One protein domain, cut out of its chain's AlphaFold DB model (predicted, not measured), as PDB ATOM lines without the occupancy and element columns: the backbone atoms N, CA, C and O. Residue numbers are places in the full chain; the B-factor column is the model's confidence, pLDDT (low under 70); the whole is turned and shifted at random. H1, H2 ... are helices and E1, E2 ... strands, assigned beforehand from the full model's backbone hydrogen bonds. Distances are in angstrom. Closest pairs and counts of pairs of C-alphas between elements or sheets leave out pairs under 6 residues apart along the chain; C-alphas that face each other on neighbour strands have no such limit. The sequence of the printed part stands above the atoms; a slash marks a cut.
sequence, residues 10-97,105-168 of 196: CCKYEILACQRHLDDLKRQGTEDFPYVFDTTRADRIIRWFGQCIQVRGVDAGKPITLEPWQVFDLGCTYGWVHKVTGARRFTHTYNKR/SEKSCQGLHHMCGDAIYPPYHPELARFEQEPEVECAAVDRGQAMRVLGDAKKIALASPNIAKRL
ATOM      1  N   CYS A  10     -68.420 -52.122  17.797       82.31
ATOM      2  CA  CYS A  10     -67.153 -52.821  17.965       82.31
ATOM      3  C   CYS A  10     -66.968 -53.904  16.896       82.31
ATOM      4  O   CYS A  10     -67.875 -54.671  16.576       82.31
ATOM      5  N   CYS A  11     -65.747 -54.029  16.373       86.81
ATOM      6  CA  CYS A  11     -65.428 -55.131  15.472       86.81
ATOM      7  C   CYS A  11     -65.326 -56.464  16.235       86.81
ATOM      8  O   CYS A  11     -65.077 -56.498  17.442       86.81
ATOM      9  N   LYS A  12     -65.440 -57.587  15.513       89.81
ATOM     10  CA  LYS A  12     -65.322 -58.941  16.084       89.81
ATOM     11  C   LYS A  12     -64.077 -59.113  16.965       89.81
ATOM     12  O   LYS A  12     -64.162 -59.718  18.028       89.81
ATOM     13  N   TYR A  13     -62.930 -58.592  16.527       90.00
ATOM     14  CA  TYR A  13     -61.664 -58.734  17.251       90.00
ATOM     15  C   TYR A  13     -61.620 -57.915  18.542       90.00
ATOM     16  O   TYR A  13     -61.067 -58.392  19.527       90.00
ATOM     17  N   GLU A  14     -62.257 -56.744  18.560       88.62
ATOM     18  CA  GLU A  14     -62.392 -55.923  19.765       88.62
ATOM     19  C   GLU A  14     -63.222 -56.658  20.824       88.62
ATOM     20  O   GLU A  14     -62.812 -56.794  21.972       88.62
ATOM     21  N   ILE A  15     -64.354 -57.243  20.415       89.31
ATOM     22  CA  ILE A  15     -65.217 -58.028  21.310       89.31
ATOM     23  C   ILE A  15     -64.453 -59.228  21.884       89.31
ATOM     24  O   ILE A  15     -64.558 -59.517  23.076       89.31
ATOM     25  N   LEU A  16     -63.655 -59.914  21.059       91.56
ATOM     26  CA  LEU A  16     -62.803 -61.016  21.515       91.56
ATOM     27  C   LEU A  16     -61.702 -60.542  22.473       91.56
ATOM     28  O   LEU A  16     -61.399 -61.251  23.430       91.56
ATOM     29  N   ALA A  17     -61.130 -59.354  22.262       91.94
ATOM     30  CA  ALA A  17     -60.157 -58.769  23.180       91.94
ATOM     31  C   ALA A  17     -60.792 -58.439  24.544       91.94
ATOM     32  O   ALA A  17     -60.199 -58.764  25.575       91.94
ATOM     33  N   CYS A  18     -62.010 -57.886  24.557       91.62
ATOM     34  CA  CYS A  18     -62.798 -57.657  25.773       91.62
ATOM     35  C   CYS A  18     -63.136 -58.966  26.491       91.62
ATOM     36  O   CYS A  18     -62.968 -59.069  27.703       91.62
ATOM     37  N   GLN A  19     -63.576 -59.988  25.753       92.56
ATOM     38  CA  GLN A  19     -63.870 -61.302  26.323       92.56
ATOM     39  C   GLN A  19     -62.609 -61.927  26.940       92.56
ATOM     40  O   GLN A  19     -62.643 -62.333  28.096       92.56
ATOM     41  N   ARG A  20     -61.475 -61.897  26.222       93.81
ATOM     42  CA  ARG A  20     -60.169 -62.332  26.736       93.81
ATOM     43  C   ARG A  20     -59.801 -61.595  28.025       93.81
ATOM     44  O   ARG A  20     -59.407 -62.247  28.980       93.81
ATOM     45  N   HIS A  21     -59.945 -60.269  28.060       94.00
ATOM     46  CA  HIS A  21     -59.659 -59.468  29.252       94.00
ATOM     47  C   HIS A  21     -60.488 -59.932  30.460       94.00
ATOM     48  O   HIS A  21     -59.947 -60.131  31.541       94.00
ATOM     49  N   LEU A  22     -61.788 -60.161  30.273       93.75
ATOM     50  CA  LEU A  22     -62.677 -60.616  31.345       93.75
ATOM     51  C   LEU A  22     -62.388 -62.050  31.796       93.75
ATOM     52  O   LEU A  22     -62.533 -62.361  32.974       93.75
ATOM     53  N   ASP A  23     -61.986 -62.924  30.878       94.38
ATOM     54  CA  ASP A  23     -61.601 -64.293  31.220       94.38
ATOM     55  C   ASP A  23     -60.238 -64.330  31.922       94.38
ATOM     56  O   ASP A  23     -60.066 -65.077  32.883       94.38
ATOM     57  N   ASP A  24     -59.300 -63.468  31.518       94.62
ATOM     58  CA  ASP A  24     -58.023 -63.265  32.204       94.62
ATOM     59  C   ASP A  24     -58.228 -62.759  33.639       94.62
ATOM     60  O   ASP A  24     -57.567 -63.246  34.554       94.62
ATOM     61  N   LEU A  25     -59.183 -61.847  33.865       94.50
ATOM     62  CA  LEU A  25     -59.522 -61.357  35.208       94.50
ATOM     63  C   LEU A  25     -60.009 -62.469  36.145       94.50
ATOM     64  O   LEU A  25     -59.769 -62.392  37.346       94.50
ATOM     65  N   LYS A  26     -60.664 -63.512  35.623       94.00
ATOM     66  CA  LYS A  26     -61.139 -64.643  36.441       94.00
ATOM     67  C   LYS A  26     -60.017 -65.590  36.863       94.00
ATOM     68  O   LYS A  26     -60.143 -66.239  37.894       94.00
ATOM     69  N   ARG A  27     -58.951 -65.695  36.064       93.44
ATOM     70  CA  ARG A  27     -57.826 -66.625  36.295       93.44
ATOM     71  C   ARG A  27     -56.548 -65.949  36.795       93.44
ATOM     72  O   ARG A  27     -55.526 -66.619  36.935       93.44
ATOM     73  N   GLN A  28     -56.582 -64.635  37.011       93.81
ATOM     74  CA  GLN A  28     -55.422 -63.859  37.441       93.81
ATOM     75  C   GLN A  28     -54.822 -64.379  38.753       93.81
ATOM     76  O   GLN A  28     -55.546 -64.786  39.658       93.81
ATOM     77  N   GLY A  29     -53.494 -64.353  38.858       87.62
ATOM     78  CA  GLY A  29     -52.774 -64.730  40.080       87.62
ATOM     79  C   GLY A  29     -52.665 -66.235  40.358       87.62
ATOM     80  O   GLY A  29     -52.051 -66.607  41.359       87.62
ATOM     81  N   THR A  30     -53.190 -67.093  39.479       91.62
ATOM     82  CA  THR A  30     -53.024 -68.556  39.567       91.62
ATOM     83  C   THR A  30     -51.587 -68.984  39.241       91.62
ATOM     84  O   THR A  30     -50.774 -68.178  38.775       91.62
ATOM     85  N   GLU A  31     -51.235 -70.242  39.521       88.50
ATOM     86  CA  GLU A  31     -49.925 -70.798  39.141       88.50
ATOM     87  C   GLU A  31     -49.764 -70.857  37.617       88.50
ATOM     88  O   GLU A  31     -48.758 -70.382  37.093       88.50
ATOM     89  N   ASP A  32     -50.804 -71.307  36.909       91.56
ATOM     90  CA  ASP A  32     -50.823 -71.393  35.441       91.56
ATOM     91  C   ASP A  32     -50.882 -70.021  34.752       91.56
ATOM     92  O   ASP A  32     -50.527 -69.875  33.580       91.56
ATOM     93  N   PHE A  33     -51.351 -68.991  35.461       92.12
ATOM     94  CA  PHE A  33     -51.474 -67.638  34.932       92.12
ATOM     95  C   PHE A  33     -50.988 -66.598  35.958       92.12
ATOM     96  O   PHE A  33     -51.791 -65.921  36.610       92.12
ATOM     97  N   PRO A  34     -49.657 -66.401  36.076       94.12
ATOM     98  CA  PRO A  34     -49.039 -65.542  37.088       94.12
ATOM     99  C   PRO A  34     -49.116 -64.044  36.739       94.12
ATOM    100  O   PRO A  34     -48.256 -63.257  37.141       94.12
ATOM    101  N   TYR A  35     -50.133 -63.633  35.983       95.38
ATOM    102  CA  TYR A  35     -50.380 -62.244  35.612       95.38
ATOM    103  C   TYR A  35     -51.575 -61.690  36.382       95.38
ATOM    104  O   TYR A  35     -52.558 -62.394  36.611       95.38
ATOM    105  N   VAL A  36     -51.483 -60.420  36.757       95.56
ATOM    106  CA  VAL A  36     -52.508 -59.668  37.481       95.56
ATOM    107  C   VAL A  36     -52.780 -58.380  36.720       95.56
ATOM    108  O   VAL A  36     -51.868 -57.788  36.131       95.56
ATOM    109  N   PHE A  37     -54.042 -57.962  36.697       96.31
ATOM    110  CA  PHE A  37     -54.392 -56.658  36.162       96.31
ATOM    111  C   PHE A  37     -54.139 -55.594  37.229       96.31
ATOM    112  O   PHE A  37     -54.824 -55.554  38.250       96.31
ATOM    113  N   ASP A  38     -53.138 -54.752  37.000       95.06
ATOM    114  CA  ASP A  38     -52.798 -53.623  37.856       95.06
ATOM    115  C   ASP A  38     -53.443 -52.345  37.307       95.06
ATOM    116  O   ASP A  38     -53.014 -51.772  36.295       95.06
ATOM    117  N   THR A  39     -54.480 -51.878  38.003       94.69
ATOM    118  CA  THR A  39     -55.182 -50.640  37.653       94.69
ATOM    119  C   THR A  39     -54.275 -49.423  37.784       94.69
ATOM    120  O   THR A  39     -54.375 -48.506  36.976       94.69
ATOM    121  N   THR A  40     -53.310 -49.423  38.704       95.00
ATOM    122  CA  THR A  40     -52.389 -48.294  38.881       95.00
ATOM    123  C   THR A  40     -51.471 -48.123  37.666       95.00
ATOM    124  O   THR A  40     -51.163 -46.990  37.276       95.00
ATOM    125  N   ARG A  41     -51.071 -49.236  37.026       92.81
ATOM    126  CA  ARG A  41     -50.295 -49.257  35.771       92.81
ATOM    127  C   ARG A  41     -51.133 -48.784  34.590       92.81
ATOM    128  O   ARG A  41     -50.656 -47.963  33.803       92.81
ATOM    129  N   ALA A  42     -52.376 -49.251  34.489       94.44
ATOM    130  CA  ALA A  42     -53.320 -48.789  33.471       94.44
ATOM    131  C   ALA A  42     -53.603 -47.278  33.610       94.44
ATOM    132  O   ALA A  42     -53.471 -46.516  32.651       94.44
ATOM    133  N   ASP A  43     -53.872 -46.806  34.823       94.25
ATOM    134  CA  ASP A  43     -54.147 -45.397  35.100       94.25
ATOM    135  C   ASP A  43     -52.924 -44.511  34.885       94.25
ATOM    136  O   ASP A  43     -53.061 -43.324  34.591       94.25
ATOM    137  N   ARG A  44     -51.705 -45.041  35.032       93.56
ATOM    138  CA  ARG A  44     -50.477 -44.285  34.754       93.56
ATOM    139  C   ARG A  44     -50.397 -43.886  33.280       93.56
ATOM    140  O   ARG A  44     -50.109 -42.721  33.002       93.56
ATOM    141  N   ILE A  45     -50.658 -44.809  32.349       94.56
ATOM    142  CA  ILE A  45     -50.647 -44.474  30.918       94.56
ATOM    143  C   ILE A  45     -51.821 -43.554  30.569       94.56
ATOM    144  O   ILE A  45     -51.629 -42.573  29.860       94.56
ATOM    145  N   ILE A  46     -53.011 -43.773  31.131       94.25
ATOM    146  CA  ILE A  46     -54.176 -42.908  30.874       94.25
ATOM    147  C   ILE A  46     -53.909 -41.473  31.359       94.25
ATOM    148  O   ILE A  46     -54.092 -40.512  30.607       94.25
ATOM    149  N   ARG A  47     -53.384 -41.310  32.580       93.62
ATOM    150  CA  ARG A  47     -52.992 -39.998  33.126       93.62
ATOM    151  C   ARG A  47     -51.877 -39.339  32.321       93.62
ATOM    152  O   ARG A  47     -51.857 -38.116  32.220       93.62
ATOM    153  N   TRP A  48     -50.963 -40.119  31.743       93.81
ATOM    154  CA  TRP A  48     -49.912 -39.597  30.869       93.81
ATOM    155  C   TRP A  48     -50.485 -38.901  29.630       93.81
ATOM    156  O   TRP A  48     -50.036 -37.812  29.270       93.81
ATOM    157  N   PHE A  49     -51.511 -39.481  29.005       93.38
ATOM    158  CA  PHE A  49     -52.179 -38.855  27.862       93.38
ATOM    159  C   PHE A  49     -52.824 -37.515  28.225       93.38
ATOM    160  O   PHE A  49     -52.656 -36.552  27.481       93.38
ATOM    161  N   GLY A  50     -53.425 -37.405  29.412       92.00
ATOM    162  CA  GLY A  50     -53.951 -36.136  29.929       92.00
ATOM    163  C   GLY A  50     -52.884 -35.063  30.201       92.00
ATOM    164  O   GLY A  50     -53.224 -33.904  30.403       92.00
ATOM    165  N   GLN A  51     -51.593 -35.406  30.201       91.00
ATOM    166  CA  GLN A  51     -50.494 -34.433  30.292       91.00
ATOM    167  C   GLN A  51     -49.952 -34.023  28.919       91.00
ATOM    168  O   GLN A  51     -49.225 -33.035  28.821       91.00
ATOM    169  N   CYS A  52     -50.275 -34.783  27.872       92.12
ATOM    170  CA  CYS A  52     -49.840 -34.508  26.513       92.12
ATOM    171  C   CYS A  52     -50.768 -33.473  25.874       92.12
ATOM    172  O   CYS A  52     -51.972 -33.699  25.754       92.12
ATOM    173  N   ILE A  53     -50.206 -32.357  25.420       92.31
ATOM    174  CA  ILE A  53     -50.954 -31.332  24.691       92.31
ATOM    175  C   ILE A  53     -51.090 -31.731  23.223       92.31
ATOM    176  O   ILE A  53     -50.102 -32.019  22.542       92.31
ATOM    177  N   GLN A  54     -52.323 -31.725  22.725       89.88
ATOM    178  CA  GLN A  54     -52.625 -31.993  21.329       89.88
ATOM    179  C   GLN A  54     -52.067 -30.866  20.450       89.88
ATOM    180  O   GLN A  54     -52.291 -29.683  20.693       89.88
ATOM    181  N   VAL A  55     -51.356 -31.236  19.387       88.25
ATOM    182  CA  VAL A  55     -50.680 -30.281  18.484       88.25
ATOM    183  C   VAL A  55     -51.388 -30.100  17.142       88.25
ATOM    184  O   VAL A  55     -50.995 -29.253  16.344       88.25
ATOM    185  N   ARG A  56     -52.400 -30.924  16.848       81.56
ATOM    186  CA  ARG A  56     -53.103 -30.957  15.559       81.56
ATOM    187  C   ARG A  56     -54.604 -31.112  15.745       81.56
ATOM    188  O   ARG A  56     -55.042 -31.797  16.663       81.56
ATOM    189  N   GLY A  57     -55.357 -30.589  14.783       83.12
ATOM    190  CA  GLY A  57     -56.813 -30.698  14.742       83.12
ATOM    191  C   GLY A  57     -57.506 -29.572  15.501       83.12
ATOM    192  O   GLY A  57     -56.873 -28.607  15.920       83.12
ATOM    193  N   VAL A  58     -58.820 -29.713  15.651       83.00
ATOM    194  CA  VAL A  58     -59.693 -28.719  16.295       83.00
ATOM    195  C   VAL A  58     -59.381 -28.517  17.780       83.00
ATOM    196  O   VAL A  58     -59.604 -27.435  18.312       83.00
ATOM    197  N   ASP A  59     -58.801 -29.529  18.428       82.31
ATOM    198  CA  ASP A  59     -58.424 -29.501  19.843       82.31
ATOM    199  C   ASP A  59     -56.943 -29.178  20.074       82.31
ATOM    200  O   ASP A  59     -56.389 -29.489  21.129       82.31
ATOM    201  N   ALA A  60     -56.278 -28.552  19.100       87.06
ATOM    202  CA  ALA A  60     -54.911 -28.080  19.286       87.06
ATOM    203  C   ALA A  60     -54.808 -27.143  20.507       87.06
ATOM    204  O   ALA A  60     -55.617 -26.233  20.683       87.06
ATOM    205  N   GLY A  61     -53.807 -27.375  21.357       87.81
ATOM    206  CA  GLY A  61     -53.577 -26.624  22.595       87.81
ATOM    207  C   GLY A  61     -54.279 -27.189  23.833       87.81
ATOM    208  O   GLY A  61     -53.964 -26.760  24.942       87.81
ATOM    209  N   LYS A  62     -55.173 -28.174  23.686       90.75
ATOM    210  CA  LYS A  62     -55.820 -28.848  24.821       90.75
ATOM    211  C   LYS A  62     -55.102 -30.152  25.190       90.75
ATOM    212  O   LYS A  62     -54.463 -30.763  24.328       90.75
ATOM    213  N   PRO A  63     -55.216 -30.613  26.447       91.06
ATOM    214  CA  PRO A  63     -54.838 -31.970  26.825       91.06
ATOM    215  C   PRO A  63     -55.538 -33.030  25.971       91.06
ATOM    216  O   PRO A  63     -56.703 -32.867  25.607       91.06
ATOM    217  N   ILE A  64     -54.842 -34.125  25.664       91.00
ATOM    218  CA  ILE A  64     -55.432 -35.243  24.927       91.00
ATOM    219  C   ILE A  64     -56.381 -36.016  25.846       91.00
ATOM    220  O   ILE A  64     -55.958 -36.638  26.823       91.00
ATOM    221  N   THR A  65     -57.658 -36.033  25.475       90.44
ATOM    222  CA  THR A  65     -58.664 -36.927  26.053       90.44
ATOM    223  C   THR A  65     -58.732 -38.195  25.214       90.44
ATOM    224  O   THR A  65     -58.954 -38.134  24.006       90.44
ATOM    225  N   LEU A  66     -58.505 -39.345  25.848       91.75
ATOM    226  CA  LEU A  66     -58.595 -40.642  25.186       91.75
ATOM    227  C   LEU A  66     -60.054 -41.051  24.982       91.75
ATOM    228  O   LEU A  66     -60.876 -40.926  25.889       91.75
ATOM    229  N   GLU A  67     -60.343 -41.619  23.817       89.81
ATOM    230  CA  GLU A  67     -61.622 -42.277  23.558       89.81
ATOM    231  C   GLU A  67     -61.743 -43.577  24.378       89.81
ATOM    232  O   GLU A  67     -60.725 -44.226  24.646       89.81
ATOM    233  N   PRO A  68     -62.960 -44.045  24.718       89.06
ATOM    234  CA  PRO A  68     -63.150 -45.240  25.547       89.06
ATOM    235  C   PRO A  68     -62.428 -46.494  25.033       89.06
ATOM    236  O   PRO A  68     -61.893 -47.275  25.817       89.06
ATOM    237  N   TRP A  69     -62.359 -46.671  23.711       86.62
ATOM    238  CA  TRP A  69     -61.623 -47.781  23.103       86.62
ATOM    239  C   TRP A  69     -60.104 -47.631  23.275       86.62
ATOM    240  O   TRP A  69     -59.428 -48.602  23.594       86.62
ATOM    241  N   GLN A  70     -59.559 -46.412  23.164       91.31
ATOM    242  CA  GLN A  70     -58.131 -46.169  23.402       91.31
ATOM    243  C   GLN A  70     -57.768 -46.437  24.859       91.31
ATOM    244  O   GLN A  70     -56.717 -47.015  25.132       91.31
ATOM    245  N   VAL A  71     -58.647 -46.047  25.788       93.19
ATOM    246  CA  VAL A  71     -58.504 -46.354  27.216       93.19
ATOM    247  C   VAL A  71     -58.450 -47.864  27.433       93.19
ATOM    248  O   VAL A  71     -57.573 -48.336  28.152       93.19
ATOM    249  N   PHE A  72     -59.329 -48.629  26.783       92.62
ATOM    250  CA  PHE A  72     -59.328 -50.087  26.881       92.62
ATOM    251  C   PHE A  72     -58.041 -50.714  26.324       92.62
ATOM    252  O   PHE A  72     -57.408 -51.520  27.008       92.62
ATOM    253  N   ASP A  73     -57.612 -50.322  25.124       92.50
ATOM    254  CA  ASP A  73     -56.414 -50.875  24.485       92.50
ATOM    255  C   ASP A  73     -55.137 -50.573  25.268       92.50
ATOM    256  O   ASP A  73     -54.315 -51.463  25.514       92.50
ATOM    257  N   LEU A  74     -54.970 -49.316  25.682       94.19
ATOM    258  CA  LEU A  74     -53.837 -48.874  26.491       94.19
ATOM    259  C   LEU A  74     -53.891 -49.510  27.881       94.19
ATOM    260  O   LEU A  74     -52.896 -50.067  28.339       94.19
ATOM    261  N   GLY A  75     -55.056 -49.504  28.525       94.81
ATOM    262  CA  GLY A  75     -55.253 -50.130  29.828       94.81
ATOM    263  C   GLY A  75     -54.894 -51.613  29.799       94.81
ATOM    264  O   GLY A  75     -54.135 -52.079  30.643       94.81
ATOM    265  N   CYS A  76     -55.330 -52.352  28.776       94.25
ATOM    266  CA  CYS A  76     -54.951 -53.753  28.605       94.25
ATOM    267  C   CYS A  76     -53.456 -53.930  28.328       94.25
ATOM    268  O   CYS A  76     -52.825 -54.816  28.901       94.25
ATOM    269  N   THR A  77     -52.875 -53.113  27.453       94.31
ATOM    270  CA  THR A  77     -51.469 -53.260  27.053       94.31
ATOM    271  C   THR A  77     -50.516 -53.018  28.224       94.31
ATOM    272  O   THR A  77     -49.551 -53.761  28.399       94.31
ATOM    273  N   TYR A  78     -50.792 -51.998  29.038       94.50
ATOM    274  CA  TYR A  78     -49.904 -51.568  30.120       94.50
ATOM    275  C   TYR A  78     -50.292 -52.125  31.496       94.50
ATOM    276  O   TYR A  78     -49.414 -52.249  32.349       94.50
ATOM    277  N   GLY A  79     -51.567 -52.458  31.716       94.75
ATOM    278  CA  GLY A  79     -52.096 -52.895  33.011       94.75
ATOM    279  C   GLY A  79     -51.878 -54.374  33.327       94.75
ATOM    280  O   GLY A  79     -51.826 -54.739  34.495       94.75
ATOM    281  N   TRP A  80     -51.711 -55.246  32.327       96.06
ATOM    282  CA  TRP A  80     -51.419 -56.661  32.582       96.06
ATOM    283  C   TRP A  80     -49.938 -56.875  32.893       96.06
ATOM    284  O   TRP A  80     -49.089 -56.785  31.998       96.06
ATOM    285  N   VAL A  81     -49.637 -57.206  34.148       95.56
ATOM    286  CA  VAL A  81     -48.270 -57.366  34.661       95.56
ATOM    287  C   VAL A  81     -48.087 -58.686  35.401       95.56
ATOM    288  O   VAL A  81     -49.038 -59.273  35.912       95.56
ATOM    289  N   HIS A  82     -46.860 -59.191  35.437       94.69
ATOM    290  CA  HIS A  82     -46.511 -60.400  36.169       94.69
ATOM    291  C   HIS A  82     -46.487 -60.129  37.681       94.69
ATOM    292  O   HIS A  82     -45.903 -59.138  38.122       94.69
ATOM    293  N   LYS A  83     -47.061 -61.037  38.482       91.62
ATOM    294  CA  LYS A  83     -47.303 -60.838  39.924       91.62
ATOM    295  C   LYS A  83     -46.043 -60.545  40.750       91.62
ATOM    296  O   LYS A  83     -46.107 -59.775  41.696       91.62
ATOM    297  N   VAL A  84     -44.910 -61.153  40.382       89.31
ATOM    298  CA  VAL A  84     -43.617 -60.977  41.075       89.31
ATOM    299  C   VAL A  84     -42.762 -59.891  40.418       89.31
ATOM    300  O   VAL A  84     -42.419 -58.898  41.043       89.31
ATOM    301  N   THR A  85     -42.405 -60.076  39.145       88.88
ATOM    302  CA  THR A  85     -41.452 -59.201  38.447       88.88
ATOM    303  C   THR A  85     -42.015 -57.837  38.042       88.88
ATOM    304  O   THR A  85     -41.235 -56.945  37.720       88.88
ATOM    305  N   GLY A  86     -43.341 -57.663  37.981       89.94
ATOM    306  CA  GLY A  86     -43.967 -56.445  37.449       89.94
ATOM    307  C   GLY A  86     -43.807 -56.264  35.931       89.94
ATOM    308  O   GLY A  86     -44.224 -55.246  35.372       89.94
ATOM    309  N   ALA A  87     -43.212 -57.242  35.238       91.50
ATOM    310  CA  ALA A  87     -43.023 -57.200  33.793       91.50
ATOM    311  C   ALA A  87     -44.372 -57.260  33.066       91.50
ATOM    312  O   ALA A  87     -45.286 -57.971  33.487       91.50
ATOM    313  N   ARG A  88     -44.502 -56.539  31.949       93.06
ATOM    314  CA  ARG A  88     -45.725 -56.572  31.136       93.06
ATOM    315  C   ARG A  88     -45.946 -57.959  30.548       93.06
ATOM    316  O   ARG A  88     -45.011 -58.593  30.070       93.06
ATOM    317  N   ARG A  89     -47.205 -58.384  30.494       93.00
ATOM    318  CA  ARG A  89     -47.604 -59.598  29.773       93.00
ATOM    319  C   ARG A  89     -47.471 -59.437  28.262       93.00
ATOM    320  O   ARG A  89     -47.019 -60.347  27.576       93.00
ATOM    321  N   PHE A  90     -47.932 -58.302  27.738       93.31
ATOM    322  CA  PHE A  90     -47.946 -58.044  26.305       93.31
ATOM    323  C   PHE A  90     -46.666 -57.330  25.894       93.31
ATOM    324  O   PHE A  90     -46.458 -56.168  26.233       93.31
ATOM    325  N   THR A  91     -45.825 -58.031  25.141       90.81
ATOM    326  CA  THR A  91     -44.644 -57.451  24.491       90.81
ATOM    327  C   THR A  91     -45.008 -56.847  23.140       90.81
ATOM    328  O   THR A  91     -44.532 -55.771  22.794       90.81
ATOM    329  N   HIS A  92     -45.906 -57.497  22.394       91.50
ATOM    330  CA  HIS A  92     -46.338 -57.065  21.067       91.50
ATOM    331  C   HIS A  92     -47.838 -56.761  21.037       91.50
ATOM    332  O   HIS A  92     -48.659 -57.526  21.546       91.50
ATOM    333  N   THR A  93     -48.200 -55.654  20.384       91.75
ATOM    334  CA  THR A  93     -49.594 -55.261  20.146       91.75
ATOM    335  C   THR A  93     -49.828 -54.995  18.668       91.75
ATOM    336  O   THR A  93     -48.989 -54.410  17.983       91.75
ATOM    337  N   TYR A  94     -50.981 -55.431  18.166       91.50
ATOM    338  CA  TYR A  94     -51.350 -55.286  16.765       91.50
ATOM    339  C   TYR A  94     -52.744 -54.671  16.646       91.50
ATOM    340  O   TYR A  94     -53.747 -55.312  16.952       91.50
ATOM    341  N   ASN A  95     -52.791 -53.425  16.166       89.12
ATOM    342  CA  ASN A  95     -54.007 -52.613  16.146       89.12
ATOM    343  C   ASN A  95     -54.386 -52.243  14.707       89.12
ATOM    344  O   ASN A  95     -53.710 -51.439  14.061       89.12
ATOM    345  N   LYS A  96     -55.509 -52.777  14.211       89.06
ATOM    346  CA  LYS A  96     -56.096 -52.375  12.922       89.06
ATOM    347  C   LYS A  96     -57.003 -51.165  13.127       89.06
ATOM    348  O   LYS A  96     -58.025 -51.260  13.797       89.06
ATOM    349  N   ARG A  97     -56.640 -50.020  12.541       87.44
ATOM    350  CA  ARG A  97     -57.383 -48.753  12.689       87.44
ATOM    351  C   ARG A  97     -57.660 -48.099  11.343       87.44
ATOM    352  O   ARG A  97     -56.745 -47.967  10.523       87.44
ATOM    353  N   SER A 105     -50.806 -39.411  16.448       89.56
ATOM    354  CA  SER A 105     -50.613 -38.643  17.686       89.56
ATOM    355  C   SER A 105     -50.583 -39.577  18.898       89.56
ATOM    356  O   SER A 105     -49.707 -39.444  19.744       89.56
ATOM    357  N   GLU A 106     -51.454 -40.591  18.928       92.06
ATOM    358  CA  GLU A 106     -51.475 -41.611  19.982       92.06
ATOM    359  C   GLU A 106     -50.125 -42.337  20.114       92.06
ATOM    360  O   GLU A 106     -49.579 -42.444  21.211       92.06
ATOM    361  N   LYS A 107     -49.541 -42.769  18.988       92.75
ATOM    362  CA  LYS A 107     -48.212 -43.399  18.968       92.75
ATOM    363  C   LYS A 107     -47.084 -42.446  19.359       92.75
ATOM    364  O   LYS A 107     -46.137 -42.878  20.006       92.75
ATOM    365  N   SER A 108     -47.211 -41.160  19.044       92.75
ATOM    366  CA  SER A 108     -46.251 -40.137  19.482       92.75
ATOM    367  C   SER A 108     -46.243 -40.008  21.010       92.75
ATOM    368  O   SER A 108     -45.182 -40.016  21.629       92.75
ATOM    369  N   CYS A 109     -47.426 -39.963  21.630       93.62
ATOM    370  CA  CYS A 109     -47.579 -39.920  23.085       93.62
ATOM    371  C   CYS A 109     -47.100 -41.204  23.772       93.62
ATOM    372  O   CYS A 109     -46.440 -41.109  24.806       93.62
ATOM    373  N   GLN A 110     -47.384 -42.382  23.197       93.94
ATOM    374  CA  GLN A 110     -46.835 -43.664  23.672       93.94
ATOM    375  C   GLN A 110     -45.305 -43.662  23.620       93.94
ATOM    376  O   GLN A 110     -44.664 -44.065  24.583       93.94
ATOM    377  N   GLY A 111     -44.711 -43.150  22.537       92.88
ATOM    378  CA  GLY A 111     -43.259 -43.022  22.430       92.88
ATOM    379  C   GLY A 111     -42.673 -42.140  23.533       92.88
ATOM    380  O   GLY A 111     -41.752 -42.554  24.227       92.88
ATOM    381  N   LEU A 112     -43.265 -40.967  23.780       92.12
ATOM    382  CA  LEU A 112     -42.846 -40.097  24.887       92.12
ATOM    383  C   LEU A 112     -43.042 -40.756  26.263       92.12
ATOM    384  O   LEU A 112     -42.240 -40.529  27.167       92.12
ATOM    385  N   HIS A 113     -44.088 -41.570  26.430       93.31
ATOM    386  CA  HIS A 113     -44.302 -42.327  27.660       93.31
ATOM    387  C   HIS A 113     -43.157 -43.306  27.907       93.31
ATOM    388  O   HIS A 113     -42.593 -43.308  28.995       93.31
ATOM    389  N   HIS A 114     -42.783 -44.089  26.897       91.88
ATOM    390  CA  HIS A 114     -41.661 -45.022  26.998       91.88
ATOM    391  C   HIS A 114     -40.332 -44.316  27.266       91.88
ATOM    392  O   HIS A 114     -39.521 -44.832  28.023       91.88
ATOM    393  N   MET A 115     -40.151 -43.105  26.735       88.88
ATOM    394  CA  MET A 115     -38.948 -42.316  26.994       88.88
ATOM    395  C   MET A 115     -38.864 -41.742  28.415       88.88
ATOM    396  O   MET A 115     -37.757 -41.558  28.899       88.88
ATOM    397  N   CYS A 116     -39.980 -41.365  29.056       86.81
ATOM    398  CA  CYS A 116     -39.935 -40.512  30.263       86.81
ATOM    399  C   CYS A 116     -40.871 -40.908  31.413       86.81
ATOM    400  O   CYS A 116     -40.718 -40.418  32.533       86.81
ATOM    401  N   GLY A 117     -41.926 -41.665  31.131       86.31
ATOM    402  CA  GLY A 117     -43.010 -41.958  32.074       86.31
ATOM    403  C   GLY A 117     -43.118 -43.431  32.457       86.31
ATOM    404  O   GLY A 117     -43.825 -43.765  33.418       86.31
ATOM    405  N   ASP A 118     -42.441 -44.299  31.715       89.94
ATOM    406  CA  ASP A 118     -42.508 -45.731  31.919       89.94
ATOM    407  C   ASP A 118     -41.724 -46.157  33.162       89.94
ATOM    408  O   ASP A 118     -40.595 -45.732  33.392       89.94
ATOM    409  N   ALA A 119     -42.349 -46.996  33.980       89.94
ATOM    410  CA  ALA A 119     -41.697 -47.620  35.120       89.94
ATOM    411  C   ALA A 119     -42.255 -49.012  35.360       89.94
ATOM    412  O   ALA A 119     -43.432 -49.272  35.122       89.94
ATOM    413  N   ILE A 120     -41.421 -49.877  35.903       90.81
ATOM    414  CA  ILE A 120     -41.775 -51.228  36.311       90.81
ATOM    415  C   ILE A 120     -41.888 -51.237  37.833       90.81
ATOM    416  O   ILE A 120     -41.034 -50.686  38.525       90.81
ATOM    417  N   TYR A 121     -42.953 -51.839  38.348       91.31
ATOM    418  CA  TYR A 121     -43.142 -52.074  39.775       91.31
ATOM    419  C   TYR A 121     -44.045 -53.291  40.002       91.31
ATOM    420  O   TYR A 121     -44.811 -53.651  39.097       91.31
ATOM    421  N   PRO A 122     -43.951 -53.941  41.178       90.75
ATOM    422  CA  PRO A 122     -44.894 -54.977  41.577       90.75
ATOM    423  C   PRO A 122     -46.337 -54.447  41.563       90.75
ATOM    424  O   PRO A 122     -46.538 -53.266  41.850       90.75
ATOM    425  N   PRO A 123     -47.345 -55.281  41.257       91.50
ATOM    426  CA  PRO A 123     -48.726 -54.822  41.129       91.50
ATOM    427  C   PRO A 123     -49.191 -54.018  42.349       91.50
ATOM    428  O   PRO A 123     -48.984 -54.463  43.472       91.50
ATOM    429  N   TYR A 124     -49.846 -52.874  42.133       91.06
ATOM    430  CA  TYR A 124     -50.394 -52.002  43.191       91.06
ATOM    431  C   TYR A 124     -49.367 -51.325  44.118       91.06
ATOM    432  O   TYR A 124     -49.775 -50.661  45.068       91.06
ATOM    433  N   HIS A 125     -48.070 -51.406  43.805       92.00
ATOM    434  CA  HIS A 125     -46.988 -50.788  44.582       92.00
ATOM    435  C   HIS A 125     -46.256 -49.681  43.795       92.00
ATOM    436  O   HIS A 125     -45.082 -49.836  43.437       92.00
ATOM    437  N   PRO A 126     -46.920 -48.553  43.462       90.19
ATOM    438  CA  PRO A 126     -46.313 -47.472  42.682       90.19
ATOM    439  C   PRO A 126     -45.128 -46.786  43.382       90.19
ATOM    440  O   PRO A 126     -44.341 -46.119  42.710       90.19
ATOM    441  N   GLU A 127     -44.988 -46.934  44.697       90.38
ATOM    442  CA  GLU A 127     -43.857 -46.458  45.497       90.38
ATOM    443  C   GLU A 127     -42.546 -47.184  45.167       90.38
ATOM    444  O   GLU A 127     -41.475 -46.597  45.288       90.38
ATOM    445  N   LEU A 128     -42.625 -48.423  44.672       90.69
ATOM    446  CA  LEU A 128     -41.473 -49.224  44.248       90.69
ATOM    447  C   LEU A 128     -41.158 -49.044  42.752       90.69
ATOM    448  O   LEU A 128     -40.511 -49.894  42.138       90.69
ATOM    449  N   ALA A 129     -41.644 -47.962  42.136       90.44
ATOM    450  CA  ALA A 129     -41.463 -47.689  40.714       90.44
ATOM    451  C   ALA A 129     -39.991 -47.524  40.331       90.44
ATOM    452  O   ALA A 129     -39.352 -46.521  40.646       90.44
ATOM    453  N   ARG A 130     -39.492 -48.471  39.532       90.38
ATOM    454  CA  ARG A 130     -38.195 -48.381  38.866       90.38
ATOM    455  C   ARG A 130     -38.383 -47.918  37.427       90.38
ATOM    456  O   ARG A 130     -38.993 -48.623  36.624       90.38
ATOM    457  N   PHE A 131     -37.873 -46.736  37.107       89.31
ATOM    458  CA  PHE A 131     -37.897 -46.201  35.745       89.31
ATOM    459  C   PHE A 131     -36.857 -46.897  34.870       89.31
ATOM    460  O   PHE A 131     -35.754 -47.198  35.340       89.31
ATOM    461  N   GLU A 132     -37.218 -47.128  33.609       83.81
ATOM    462  CA  GLU A 132     -36.286 -47.657  32.612       83.81
ATOM    463  C   GLU A 132     -35.133 -46.666  32.429       83.81
ATOM    464  O   GLU A 132     -35.365 -45.470  32.226       83.81
ATOM    465  N   GLN A 133     -33.901 -47.153  32.549       84.00
ATOM    466  CA  GLN A 133     -32.716 -46.350  32.270       84.00
ATOM    467  C   GLN A 133     -32.402 -46.469  30.782       84.00
ATOM    468  O   GLN A 133     -32.466 -47.562  30.234       84.00
ATOM    469  N   GLU A 134     -32.088 -45.343  30.143       85.19
ATOM    470  CA  GLU A 134     -31.680 -45.296  28.730       85.19
ATOM    471  C   GLU A 134     -32.656 -46.003  27.757       85.19
ATOM    472  O   GLU A 134     -32.242 -46.833  26.952       85.19
ATOM    473  N   PRO A 135     -33.968 -45.682  27.786       86.88
ATOM    474  CA  PRO A 135     -34.924 -46.296  26.875       86.88
ATOM    475  C   PRO A 135     -34.654 -45.887  25.422       86.88
ATOM    476  O   PRO A 135     -34.518 -44.702  25.104       86.88
ATOM    477  N   GLU A 136     -34.683 -46.869  24.527       87.19
ATOM    478  CA  GLU A 136     -34.631 -46.655  23.084       87.19
ATOM    479  C   GLU A 136     -36.026 -46.822  22.479       87.19
ATOM    480  O   GLU A 136     -36.680 -47.857  22.618       87.19
ATOM    481  N   VAL A 137     -36.510 -45.773  21.809       89.06
ATOM    482  CA  VAL A 137     -37.818 -45.779  21.147       89.06
ATOM    483  C   VAL A 137     -37.634 -45.492  19.669       89.06
ATOM    484  O   VAL A 137     -37.338 -44.368  19.258       89.06
ATOM    485  N   GLU A 138     -37.888 -46.514  18.863       88.81
ATOM    486  CA  GLU A 138     -37.807 -46.431  17.413       88.81
ATOM    487  C   GLU A 138     -39.194 -46.315  16.778       88.81
ATOM    488  O   GLU A 138     -40.174 -46.927  17.210       88.81
ATOM    489  N   CYS A 139     -39.283 -45.524  15.709       87.50
ATOM    490  CA  CYS A 139     -40.490 -45.418  14.901       87.50
ATOM    491  C   CYS A 139     -40.219 -45.976  13.505       87.50
ATOM    492  O   CYS A 139     -39.549 -45.338  12.695       87.50
ATOM    493  N   ALA A 140     -40.777 -47.152  13.226       88.69
ATOM    494  CA  ALA A 140     -40.729 -47.774  11.912       88.69
ATOM    495  C   ALA A 140     -42.002 -47.466  11.107       88.69
ATOM    496  O   ALA A 140     -43.120 -47.489  11.631       88.69
ATOM    497  N   ALA A 141     -41.836 -47.195   9.814       89.94
ATOM    498  CA  ALA A 141     -42.923 -47.017   8.857       89.94
ATOM    499  C   ALA A 141     -42.482 -47.487   7.464       89.94
ATOM    500  O   ALA A 141     -41.294 -47.687   7.226       89.94
ATOM    501  N   VAL A 142     -43.442 -47.629   6.543       89.81
ATOM    502  CA  VAL A 142     -43.160 -47.990   5.139       89.81
ATOM    503  C   VAL A 142     -42.314 -46.913   4.456       89.81
ATOM    504  O   VAL A 142     -41.442 -47.224   3.655       89.81
ATOM    505  N   ASP A 143     -42.565 -45.646   4.793       91.19
ATOM    506  CA  ASP A 143     -41.823 -44.497   4.283       91.19
ATOM    507  C   ASP A 143     -41.184 -43.694   5.426       91.19
ATOM    508  O   ASP A 143     -41.804 -43.444   6.469       91.19
ATOM    509  N   ARG A 144     -39.960 -43.208   5.196       86.06
ATOM    510  CA  ARG A 144     -39.226 -42.359   6.144       86.06
ATOM    511  C   ARG A 144     -40.008 -41.093   6.478       86.06
ATOM    512  O   ARG A 144     -40.015 -40.672   7.633       86.06
ATOM    513  N   GLY A 145     -40.684 -40.485   5.506       87.50
ATOM    514  CA  GLY A 145     -41.519 -39.307   5.735       87.50
ATOM    515  C   GLY A 145     -42.651 -39.582   6.725       87.50
ATOM    516  O   GLY A 145     -42.941 -38.744   7.580       87.50
ATOM    517  N   GLN A 146     -43.253 -40.772   6.674       86.19
ATOM    518  CA  GLN A 146     -44.281 -41.188   7.632       86.19
ATOM    519  C   GLN A 146     -43.717 -41.362   9.047       86.19
ATOM    520  O   GLN A 146     -44.316 -40.842   9.992       86.19
ATOM    521  N   ALA A 147     -42.559 -42.012   9.198       88.38
ATOM    522  CA  ALA A 147     -41.891 -42.149  10.497       88.38
ATOM    523  C   ALA A 147     -41.495 -40.779  11.078       88.38
ATOM    524  O   ALA A 147     -41.766 -40.469  12.241       88.38
ATOM    525  N   MET A 148     -40.938 -39.900  10.239       88.25
ATOM    526  CA  MET A 148     -40.528 -38.553  10.640       88.25
ATOM    527  C   MET A 148     -41.702 -37.667  11.061       88.25
ATOM    528  O   MET A 148     -41.507 -36.776  11.888       88.25
ATOM    529  N   ARG A 149     -42.918 -37.900  10.548       88.69
ATOM    530  CA  ARG A 149     -44.120 -37.200  11.029       88.69
ATOM    531  C   ARG A 149     -44.392 -37.535  12.490       88.69
ATOM    532  O   ARG A 149     -44.477 -36.610  13.286       88.69
ATOM    533  N   VAL A 150     -44.436 -38.821  12.846       89.56
ATOM    534  CA  VAL A 150     -44.670 -39.276  14.232       89.56
ATOM    535  C   VAL A 150     -43.598 -38.720  15.169       89.56
ATOM    536  O   VAL A 150     -43.913 -38.140  16.205       89.56
ATOM    537  N   LEU A 151     -42.326 -38.804  14.770       89.31
ATOM    538  CA  LEU A 151     -41.233 -38.237  15.558       89.31
ATOM    539  C   LEU A 151     -41.348 -36.709  15.700       89.31
ATOM    540  O   LEU A 151     -41.121 -36.155  16.775       89.31
ATOM    541  N   GLY A 152     -41.698 -36.011  14.618       90.12
ATOM    542  CA  GLY A 152     -41.901 -34.564  14.621       90.12
ATOM    543  C   GLY A 152     -43.059 -34.136  15.520       90.12
ATOM    544  O   GLY A 152     -42.941 -33.145  16.240       90.12
ATOM    545  N   ASP A 153     -44.150 -34.899  15.527       90.75
ATOM    546  CA  ASP A 153     -45.290 -34.666  16.410       90.75
ATOM    547  C   ASP A 153     -44.915 -34.904  17.869       90.75
ATOM    548  O   ASP A 153     -45.210 -34.055  18.704       90.75
ATOM    549  N   ALA A 154     -44.191 -35.985  18.171       91.50
ATOM    550  CA  ALA A 154     -43.683 -36.254  19.514       91.50
ATOM    551  C   ALA A 154     -42.840 -35.081  20.041       91.50
ATOM    552  O   ALA A 154     -43.058 -34.617  21.157       91.50
ATOM    553  N   LYS A 155     -41.942 -34.519  19.220       90.81
ATOM    554  CA  LYS A 155     -41.157 -33.331  19.605       90.81
ATOM    555  C   LYS A 155     -42.040 -32.118  19.895       90.81
ATOM    556  O   LYS A 155     -41.817 -31.428  20.888       90.81
ATOM    557  N   LYS A 156     -43.044 -31.852  19.054       91.88
ATOM    558  CA  LYS A 156     -43.976 -30.731  19.255       91.88
ATOM    559  C   LYS A 156     -44.814 -30.914  20.524       91.88
ATOM    560  O   LYS A 156     -44.942 -29.968  21.291       91.88
ATOM    561  N   ILE A 157     -45.327 -32.122  20.764       92.00
ATOM    562  CA  ILE A 157     -46.107 -32.469  21.962       92.00
ATOM    563  C   ILE A 157     -45.238 -32.309  23.208       92.00
ATOM    564  O   ILE A 157     -45.673 -31.690  24.177       92.00
ATOM    565  N   ALA A 158     -43.998 -32.800  23.179       91.31
ATOM    566  CA  ALA A 158     -43.069 -32.680  24.297       91.31
ATOM    567  C   ALA A 158     -42.758 -31.219  24.645       91.31
ATOM    568  O   ALA A 158     -42.739 -30.875  25.821       91.31
ATOM    569  N   LEU A 159     -42.557 -30.357  23.641       90.06
ATOM    570  CA  LEU A 159     -42.303 -28.925  23.847       90.06
ATOM    571  C   LEU A 159     -43.543 -28.166  24.338       90.06
ATOM    572  O   LEU A 159     -43.414 -27.266  25.162       90.06
ATOM    573  N   ALA A 160     -44.731 -28.523  23.846       90.69
ATOM    574  CA  ALA A 160     -45.989 -27.905  24.263       90.69
ATOM    575  C   ALA A 160     -46.427 -28.336  25.674       90.69
ATOM    576  O   ALA A 160     -47.150 -27.606  26.345       90.69
ATOM    577  N   SER A 161     -45.996 -29.516  26.129       90.25
ATOM    578  CA  SER A 161     -46.401 -30.099  27.410       90.25
ATOM    579  C   SER A 161     -45.395 -29.739  28.515       90.25
ATOM    580  O   SER A 161     -44.298 -30.303  28.547       90.25
ATOM    581  N   PRO A 162     -45.737 -28.855  29.473       86.12
ATOM    582  CA  PRO A 162     -44.765 -28.294  30.416       86.12
ATOM    583  C   PRO A 162     -44.142 -29.337  31.356       86.12
ATOM    584  O   PRO A 162     -42.970 -29.224  31.710       86.12
ATOM    585  N   ASN A 163     -44.888 -30.380  31.738       85.81
ATOM    586  CA  ASN A 163     -44.362 -31.460  32.581       85.81
ATOM    587  C   ASN A 163     -43.342 -32.342  31.846       85.81
ATOM    588  O   ASN A 163     -42.380 -32.805  32.455       85.81
ATOM    589  N   ILE A 164     -43.530 -32.548  30.539       85.81
ATOM    590  CA  ILE A 164     -42.659 -33.390  29.709       85.81
ATOM    591  C   ILE A 164     -41.407 -32.605  29.308       85.81
ATOM    592  O   ILE A 164     -40.297 -33.122  29.425       85.81
ATOM    593  N   ALA A 165     -41.564 -31.333  28.929       84.50
ATOM    594  CA  ALA A 165     -40.462 -30.448  28.547       84.50
ATOM    595  C   ALA A 165     -39.381 -30.309  29.636       84.50
ATOM    596  O   ALA A 165     -38.203 -30.138  29.322       84.50
ATOM    597  N   LYS A 166     -39.769 -30.403  30.916       83.56
ATOM    598  CA  LYS A 166     -38.831 -30.394  32.051       83.56
ATOM    599  C   LYS A 166     -37.957 -31.652  32.107       83.56
ATOM    600  O   LYS A 166     -36.797 -31.558  32.487       83.56
ATOM    601  N   ARG A 167     -38.508 -32.809  31.728       80.12
ATOM    602  CA  ARG A 167     -37.861 -34.128  31.849       80.12
ATOM    603  C   ARG A 167     -37.023 -34.493  30.626       80.12
ATOM    604  O   ARG A 167     -36.025 -35.199  30.746       80.12
ATOM    605  N   LEU A 168     -37.412 -33.994  29.453       80.88
ATOM    606  CA  LEU A 168     -36.827 -34.392  28.180       80.88
ATOM    607  C   LEU A 168     -35.926 -33.303  27.584       80.88
ATOM    608  O   LEU A 168     -36.317 -32.141  27.440       80.88
TER     609      LEU A 168
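AT A GLANCE: This is residues 10 to 97 and 105 to 168 of the 196 residues of an uncharacterized protein of Flavonifractor sp. An306 (UniProt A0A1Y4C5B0). Six helices follow one another in a crossed series, from H1 at one end, through H3, H2 and H4 in the middle, to H5 and H6 at the other end, where H5 and H6 meet at a corner. A very small ribbon of two strands, E1 and E2, lies by the end of H1, and long unnamed stretches loop round the helices. The printed part has 152 residues, with six named helices and two named strands in the order H1 E1 H2 H3 E2 H4 H5 H6; E1 and E2 are antiparallel, and the class is mostly helix. The whole is compact, with a radius of gyration of the C-alphas of 16.3 A, and spans 45 by 38 by 28 A.

HOW THE PARTS SIT: H1, residues 12 to 27, is close to but not clearly touching H3, residues 68 to 79; their closest C-alphas, of His 21 and Cys 76, are 7.4 A apart. The closest C-alphas of H1 and E1, residues 35 to 37, are those of Leu 25 and Phe 37, 7.0 A apart. E1 is antiparallel to E2, residues 80 to 82, at 142 degrees between directions; N 36 and O 81 are 2.8 A apart and N 81 and O 36 are 3.0 A apart, both within hydrogen-bond range. H2, residues 39 to 49, touches H3 at a steep tilt of 56 degrees, opposite ways, closest at the C-alphas of Ala 42 and Gly 79, 4.3 A. H4, residues 105 to 116, only just touches H2, with 3 pairs of C-alphas within 8 A, through its residues 109 to 113 alone; the closest are those of Phe 49 and Cys 109, 6.7 A. H5, residues 144 to 160, touches H4 at a steep tilt of 65 degrees, the same way, closest at the C-alphas of Ser 108 and Ala 154, 4.7 A. H6, residues 162 to 167, and H5 touch only at the corner, and only just, with 3 pairs of C-alphas within 8 A; the closest are those of Leu 159 and Ala 165, 5.3 A. H3 and H4 are apart. Every O i to N i+4 pair is within hydrogen-bond range in H1, H2, H3, H4 and H5; in H6 0 of 2 are, beside 1 of 3 O i to N i+3 pairs.

IN THESE COORDINATES: H1 begins at C-alpha 12, (-65.322, -58.941, 16.084), and is 22.9 A long. H2 measures 15.6 A, H3 15.4 A and H4 16.6 A. H5 begins at C-alpha 144, (-39.226, -42.359, 6.144), and is 24.1 A long. H6, 9.2 A long, ends at C-alpha 167, (-37.861, -34.128, 31.849). E1 is 6.9 A long and E2 7.1 A.

THE WHOLE: The C-alphas of Glu 31 and Val 58 are the two farthest apart, at 48.9 A. Residues 98 to 104 are not printed, and C-alphas 97 and 105 are 13.2 A apart across this cut, in the link from E2 to H4. The links H2 to H3, 18 residues, and H4 to H5, 27 residues, are long; in the second, residues 119 to 120 pair antiparallel with residues 130 to 131. The mean pLDDT of the printed part is 90.6, and no printed residue is under 70.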